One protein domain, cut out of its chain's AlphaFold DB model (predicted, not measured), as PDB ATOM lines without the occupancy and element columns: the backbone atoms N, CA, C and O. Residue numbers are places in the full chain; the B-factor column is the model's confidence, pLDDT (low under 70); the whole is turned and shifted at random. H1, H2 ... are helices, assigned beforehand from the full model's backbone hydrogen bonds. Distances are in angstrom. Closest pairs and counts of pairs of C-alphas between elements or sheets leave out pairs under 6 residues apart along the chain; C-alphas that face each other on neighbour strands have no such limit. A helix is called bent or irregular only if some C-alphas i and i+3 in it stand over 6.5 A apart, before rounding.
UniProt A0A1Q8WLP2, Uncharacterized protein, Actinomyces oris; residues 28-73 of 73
ATOM      1  N   LEU A  28      -9.196 -51.181  30.313       76.56
ATOM      2  CA  LEU A  28     -10.205 -50.317  30.906       76.56
ATOM      3  C   LEU A  28      -9.915 -48.858  30.553       76.56
ATOM      4  O   LEU A  28      -8.773 -48.399  30.621       76.56
ATOM      5  N   GLU A  29     -10.968 -48.115  30.225       86.62
ATOM      6  CA  GLU A  29     -10.867 -46.677  29.988       86.62
ATOM      7  C   GLU A  29     -10.226 -45.962  31.186       86.62
ATOM      8  O   GLU A  29     -10.471 -46.291  32.356       86.62
ATOM      9  N   ALA A  30      -9.396 -44.957  30.901       89.62
ATOM     10  CA  ALA A  30      -8.621 -44.266  31.931       89.62
ATOM     11  C   ALA A  30      -9.533 -43.608  32.981       89.62
ATOM     12  O   ALA A  30      -9.260 -43.676  34.178       89.62
ATOM     13  N   SER A  31     -10.660 -43.039  32.544       91.31
ATOM     14  CA  SER A  31     -11.668 -42.444  33.426       91.31
ATOM     15  C   SER A  31     -12.294 -43.472  34.373       91.31
ATOM     16  O   SER A  31     -12.430 -43.199  35.565       91.31
ATOM     17  N   TYR A  32     -12.610 -44.670  33.877       90.75
ATOM     18  CA  TYR A  32     -13.151 -45.765  34.680       90.75
ATOM     19  C   TYR A  32     -12.136 -46.261  35.718       90.75
ATOM     20  O   TYR A  32     -12.474 -46.451  36.890       90.75
ATOM     21  N   THR A  33     -10.874 -46.403  35.308       92.62
ATOM     22  CA  THR A  33      -9.781 -46.807  36.202       92.62
ATOM     23  C   THR A  33      -9.571 -45.771  37.307       92.62
ATOM     24  O   THR A  33      -9.483 -46.130  38.480       92.62
ATOM     25  N   CYS A  34      -9.575 -44.478  36.969       94.75
ATOM     26  CA  CYS A  34      -9.497 -43.391  37.946       94.75
ATOM     27  C   CYS A  34     -10.685 -43.389  38.918       94.75
ATOM     28  O   CYS A  34     -10.474 -43.291  40.125       94.75
ATOM     29  N   ALA A  35     -11.915 -43.543  38.422       96.44
ATOM     30  CA  ALA A  35     -13.104 -43.606  39.270       96.44
ATOM     31  C   ALA A  35     -13.040 -44.774  40.264       96.44
ATOM     32  O   ALA A  35     -13.417 -44.628  41.428       96.44
ATOM     33  N   SER A  36     -12.546 -45.924  39.806       94.75
ATOM     34  CA  SER A  36     -12.396 -47.126  40.629       94.75
ATOM     35  C   SER A  36     -11.293 -46.956  41.671       94.75
ATOM     36  O   SER A  36     -11.501 -47.265  42.842       94.75
ATOM     37  N   ALA A  37     -10.157 -46.371  41.280       95.50
ATOM     38  CA  ALA A  37      -9.059 -46.058  42.192       95.50
ATOM     39  C   ALA A  37      -9.478 -45.064  43.288       95.50
ATOM     40  O   ALA A  37      -9.145 -45.265  44.453       95.50
ATOM     41  N   VAL A  38     -10.244 -44.023  42.940       96.94
ATOM     42  CA  VAL A  38     -10.783 -43.054  43.912       96.94
ATOM     43  C   VAL A  38     -11.783 -43.711  44.865       96.94
ATOM     44  O   VAL A  38     -11.793 -43.399  46.051       96.94
ATOM     45  N   ALA A  39     -12.609 -44.626  44.360       96.81
ATOM     46  CA  ALA A  39     -13.588 -45.357  45.160       96.81
ATOM     47  C   ALA A  39     -12.978 -46.483  46.011       96.81
ATOM     48  O   ALA A  39     -13.677 -47.054  46.843       96.81
ATOM     49  N   GLY A  40     -11.716 -46.843  45.758       95.62
ATOM     50  CA  GLY A  40     -11.047 -47.988  46.375       95.62
ATOM     51  C   GLY A  40     -11.572 -49.356  45.924       95.62
ATOM     52  O   GLY A  40     -11.183 -50.358  46.510       95.62
ATOM     53  N   ALA A  41     -12.436 -49.405  44.905       93.81
ATOM     54  CA  ALA A  41     -13.112 -50.623  44.474       93.81
ATOM     55  C   ALA A  41     -13.591 -50.534  43.017       93.81
ATOM     56  O   ALA A  41     -13.843 -49.437  42.499       93.81
ATOM     57  N   LEU A  42     -13.791 -51.689  42.380       89.88
ATOM     58  CA  LEU A  42     -14.450 -51.835  41.072       89.88
ATOM     59  C   LEU A  42     -15.985 -51.808  41.226       89.88
ATOM     60  O   LEU A  42     -16.513 -51.774  42.341       89.88
ATOM     61  N   ASN A  43     -16.738 -51.741  40.124       83.69
ATOM     62  CA  ASN A  43     -18.208 -51.660  40.178       83.69
ATOM     63  C   ASN A  43     -18.884 -52.970  40.617       83.69
ATOM     64  O   ASN A  43     -20.008 -52.907  41.108       83.69
ATOM     65  N   TRP A  44     -18.220 -54.115  40.442       82.00
ATOM     66  CA  TRP A  44     -18.710 -55.437  40.852       82.00
ATOM     67  C   TRP A  44     -18.286 -55.849  42.267       82.00
ATOM     68  O   TRP A  44     -18.766 -56.855  42.780       82.00
ATOM     69  N   GLN A  45     -17.392 -55.090  42.907       86.62
ATOM     70  CA  GLN A  45     -16.973 -55.363  44.280       86.62
ATOM     71  C   GLN A  45     -18.042 -54.935  45.304       86.62
ATOM     72  O   GLN A  45     -18.880 -54.078  44.995       86.62
ATOM     73  N   PRO A  46     -18.028 -55.512  46.525       88.94
ATOM     74  CA  PRO A  46     -19.016 -55.221  47.560       88.94
ATOM     75  C   PRO A  46     -19.143 -53.729  47.885       88.94
ATOM     76  O   PRO A  46     -18.176 -52.959  47.852       88.94
ATOM     77  N   LEU A  47     -20.358 -53.314  48.251       87.31
ATOM     78  CA  LEU A  47     -20.642 -51.917  48.582       87.31
ATOM     79  C   LEU A  47     -19.915 -51.487  49.860       87.31
ATOM     80  O   LEU A  47     -19.509 -50.335  49.980       87.31
ATOM     81  N   GLU A  48     -19.740 -52.420  50.790       92.81
ATOM     82  CA  GLU A  48     -19.062 -52.235  52.072       92.81
ATOM     83  C   GLU A  48     -17.570 -51.911  51.900       92.81
ATOM     84  O   GLU A  48     -16.978 -51.265  52.762       92.81
ATOM     85  N   GLU A  49     -16.980 -52.332  50.780       89.38
ATOM     86  CA  GLU A  49     -15.580 -52.088  50.412       89.38
ATOM     87  C   GLU A  49     -15.421 -50.853  49.509       89.38
ATOM     88  O   GLU A  49     -14.307 -50.424  49.219       89.38
ATOM     89  N   THR A  50     -16.534 -50.257  49.077       95.50
ATOM     90  CA  THR A  50     -16.561 -49.157  48.116       95.50
ATOM     91  C   THR A  50     -16.810 -47.818  48.806       95.50
ATOM     92  O   THR A  50     -17.861 -47.605  49.416       95.50
ATOM     93  N   ASP A  51     -15.938 -46.830  48.586       97.50
ATOM     94  CA  ASP A  51     -16.269 -45.434  48.886       97.50
ATOM     95  C   ASP A  51     -17.201 -44.864  47.803       97.50
ATOM     96  O   ASP A  51     -16.804 -44.259  46.799       97.50
ATOM     97  N   VAL A  52     -18.499 -45.086  48.014       95.38
ATOM     98  CA  VAL A  52     -19.565 -44.649  47.104       95.38
ATOM     99  C   VAL A  52     -19.602 -43.127  46.975       95.38
ATOM    100  O   VAL A  52     -19.923 -42.604  45.903       95.38
ATOM    101  N   ALA A  53     -19.302 -42.406  48.057       97.44
ATOM    102  CA  ALA A  53     -19.323 -40.951  48.057       97.44
ATOM    103  C   ALA A  53     -18.169 -40.401  47.212       97.44
ATOM    104  O   ALA A  53     -18.409 -39.545  46.357       97.44
ATOM    105  N   ALA A  54     -16.961 -40.945  47.372       97.81
ATOM    106  CA  ALA A  54     -15.804 -40.577  46.566       97.81
ATOM    107  C   ALA A  54     -16.016 -40.905  45.080       97.81
ATOM    108  O   ALA A  54     -15.761 -40.055  44.225       97.81
ATOM    109  N   ARG A  55     -16.582 -42.081  44.759       97.19
ATOM    110  CA  ARG A  55     -16.934 -42.444  43.373       97.19
ATOM    111  C   ARG A  55     -17.882 -41.424  42.738       97.19
ATOM    112  O   ARG A  55     -17.672 -41.000  41.604       97.19
ATOM    113  N   ARG A  56     -18.934 -41.026  43.463       97.12
ATOM    114  CA  ARG A  56     -19.909 -40.028  42.986       97.12
ATOM    115  C   ARG A  56     -19.276 -38.651  42.819       97.12
ATOM    116  O   ARG A  56     -19.526 -38.002  41.808       97.12
ATOM    117  N   ALA A  57     -18.456 -38.227  43.778       98.31
ATOM    118  CA  ALA A  57     -17.754 -36.951  43.716       98.31
ATOM    119  C   ALA A  57     -16.820 -36.879  42.499       98.31
ATOM    120  O   ALA A  57     -16.833 -35.876  41.789       98.31
ATOM    121  N   PHE A  58     -16.082 -37.958  42.210       98.06
ATOM    122  CA  PHE A  58     -15.244 -38.048  41.015       98.06
ATOM    123  C   PHE A  58     -16.056 -37.848  39.734       98.06
ATOM    124  O   PHE A  58     -15.685 -37.024  38.906       98.06
ATOM    125  N   TRP A  59     -17.168 -38.572  39.570       97.69
ATOM    126  CA  TRP A  59     -17.963 -38.484  38.344       97.69
ATOM    127  C   TRP A  59     -18.627 -37.123  38.154       97.69
ATOM    128  O   TRP A  59     -18.652 -36.632  37.029       97.69
ATOM    129  N   LEU A  60     -19.120 -36.503  39.230       98.25
ATOM    130  CA  LEU A  60     -19.669 -35.146  39.167       98.25
ATOM    131  C   LEU A  60     -18.603 -34.155  38.696       98.25
ATOM    132  O   LEU A  60     -18.804 -33.480  37.694       98.25
ATOM    133  N   TRP A  61     -17.432 -34.147  39.335       98.12
ATOM    134  CA  TRP A  61     -16.320 -33.295  38.909       98.12
ATOM    135  C   TRP A  61     -15.873 -33.586  37.466       98.12
ATOM    136  O   TRP A  61     -15.646 -32.670  36.678       98.12
ATOM    137  N   TYR A  62     -15.754 -34.861  37.092       97.25
ATOM    138  CA  TYR A  62     -15.264 -35.246  35.771       97.25
ATOM    139  C   TYR A  62     -16.183 -34.746  34.648       97.25
ATOM    140  O   TYR A  62     -15.703 -34.223  33.639       97.25
ATOM    141  N   LEU A  63     -17.499 -34.879  34.835       96.94
ATOM    142  CA  LEU A  63     -18.500 -34.472  33.852       96.94
ATOM    143  C   LEU A  63     -18.741 -32.956  33.852       96.94
ATOM    144  O   LEU A  63     -18.848 -32.373  32.774       96.94
ATOM    145  N   ASP A  64     -18.797 -32.327  35.028       97.94
ATOM    146  CA  ASP A  64     -19.151 -30.909  35.156       97.94
ATOM    147  C   ASP A  64     -17.952 -29.970  34.963       97.94
ATOM    148  O   ASP A  64     -18.128 -28.826  34.539       97.94
ATOM    149  N   GLU A  65     -16.729 -30.428  35.252       97.50
ATOM    150  CA  GLU A  65     -15.535 -29.576  35.253       97.50
ATOM    151  C   GLU A  65     -14.428 -30.087  34.326       97.50
ATOM    152  O   GLU A  65     -13.953 -29.336  33.471       97.50
ATOM    153  N   ALA A  66     -14.010 -31.352  34.456       95.88
ATOM    154  CA  ALA A  66     -12.822 -31.849  33.755       95.88
ATOM    155  C   ALA A  66     -13.006 -31.895  32.229       95.88
ATOM    156  O   ALA A  66     -12.158 -31.388  31.490       95.88
ATOM    157  N   ILE A  67     -14.115 -32.471  31.748       95.69
ATOM    158  CA  ILE A  67     -14.423 -32.521  30.312       95.69
ATOM    159  C   ILE A  67     -14.603 -31.104  29.740       95.69
ATOM    160  O   ILE A  67     -13.923 -30.786  28.760       95.69
ATOM    161  N   PRO A  68     -15.443 -30.221  30.323       97.44
ATOM    162  CA  PRO A  68     -15.581 -28.854  29.828       97.44
ATOM    163  C   PRO A  68     -14.262 -28.081  29.779       97.44
ATOM    164  O   PRO A  68     -14.018 -27.380  28.799       97.44
ATOM    165  N   ALA A  69     -13.390 -28.231  30.781       96.81
ATOM    166  CA  ALA A  69     -12.093 -27.558  30.802       96.81
ATOM    167  C   ALA A  69     -11.186 -27.978  29.634       96.81
ATOM    168  O   ALA A  69     -10.497 -27.133  29.067       96.81
ATOM    169  N   VAL A  70     -11.205 -29.258  29.247       94.94
ATOM    170  CA  VAL A  70     -10.441 -29.760  28.091       94.94
ATOM    171  C   VAL A  70     -11.060 -29.299  26.771       94.94
ATOM    172  O   VAL A  70     -10.331 -28.925  25.858       94.94
ATOM    173  N   LEU A  71     -12.392 -29.301  26.664       94.94
ATOM    174  CA  LEU A  71     -13.100 -28.896  25.441       94.94
ATOM    175  C   LEU A  71     -13.099 -27.381  25.197       94.94
ATOM    176  O   LEU A  71     -13.378 -26.949  24.083       94.94
ATOM    177  N   ALA A  72     -12.831 -26.583  26.229       91.25
ATOM    178  CA  ALA A  72     -12.672 -25.137  26.113       91.25
ATOM    179  C   ALA A  72     -11.287 -24.711  25.575       91.25
ATOM    180  O   ALA A  72     -11.068 -23.510  25.386       91.25
ATOM    181  N   GLY A  73     -10.367 -25.669  25.379       57.03
ATOM    182  CA  GLY A  73      -9.082 -25.490  24.685       57.03
ATOM    183  C   GLY A  73      -9.153 -25.772  23.188       57.03
ATOM    184  O   GLY A  73      -8.076 -26.081  22.630       57.03
TER     185      GLY A  73
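What this domain is: This is residues 28 to 73 of the 73 residues of an uncharacterized protein of Actinomyces oris (UniProt A0A1Q8WLP2). A long helix, H2, makes the long axis, and a shorter one, H1, folds alongside its first part as a lopsided helical hairpin. A wide loop, residues 40 to 51, joins them at one end, while residues 67 to 73 stick out at the other. The printed part has 46 residues with two named helices, H1 then H2, and no named strand; the class is all helix. It is only just loose, close to compact, with a radius of gyration of the C-alphas of 11.7 A, and spans 39 by 21 by 11 A.

How they stand to each other: H2, residues 52 to 71, has a kink of 30 degrees near residue 62. It is only just irregular: C-alphas 64 and 67 are 7.0 A apart. With residues 52 to 59 alone it touches H1, residues 30 to 39; the closest C-alphas, of Ala 39 and Arg 55, are 4.8 A apart. They form a hairpin, running opposite ways at a shallow tilt of 32 degrees, only just short of steep. Every O i to N i+4 pair is within hydrogen-bond range in H1, and 14 of 16 in H2.

Where its parts are: H2 runs 27.6 A from C-alpha 52 at (-19.565, -44.649, 47.104) to C-alpha 71 at (-13.100, -28.896, 25.441). H1 begins at C-alpha 30, (-8.621, -44.266, 31.931), and measures 14.2 A.

The domain as a whole: The C-alphas farthest apart, of Glu 48 and Gly 73, are 39.6 A apart. The link from H1 to H2 is long, and the printed part has no cut. Of the printed residues, one, Gly 73, has a pLDDT under 70, and the mean pLDDT of the printed part is 92.9.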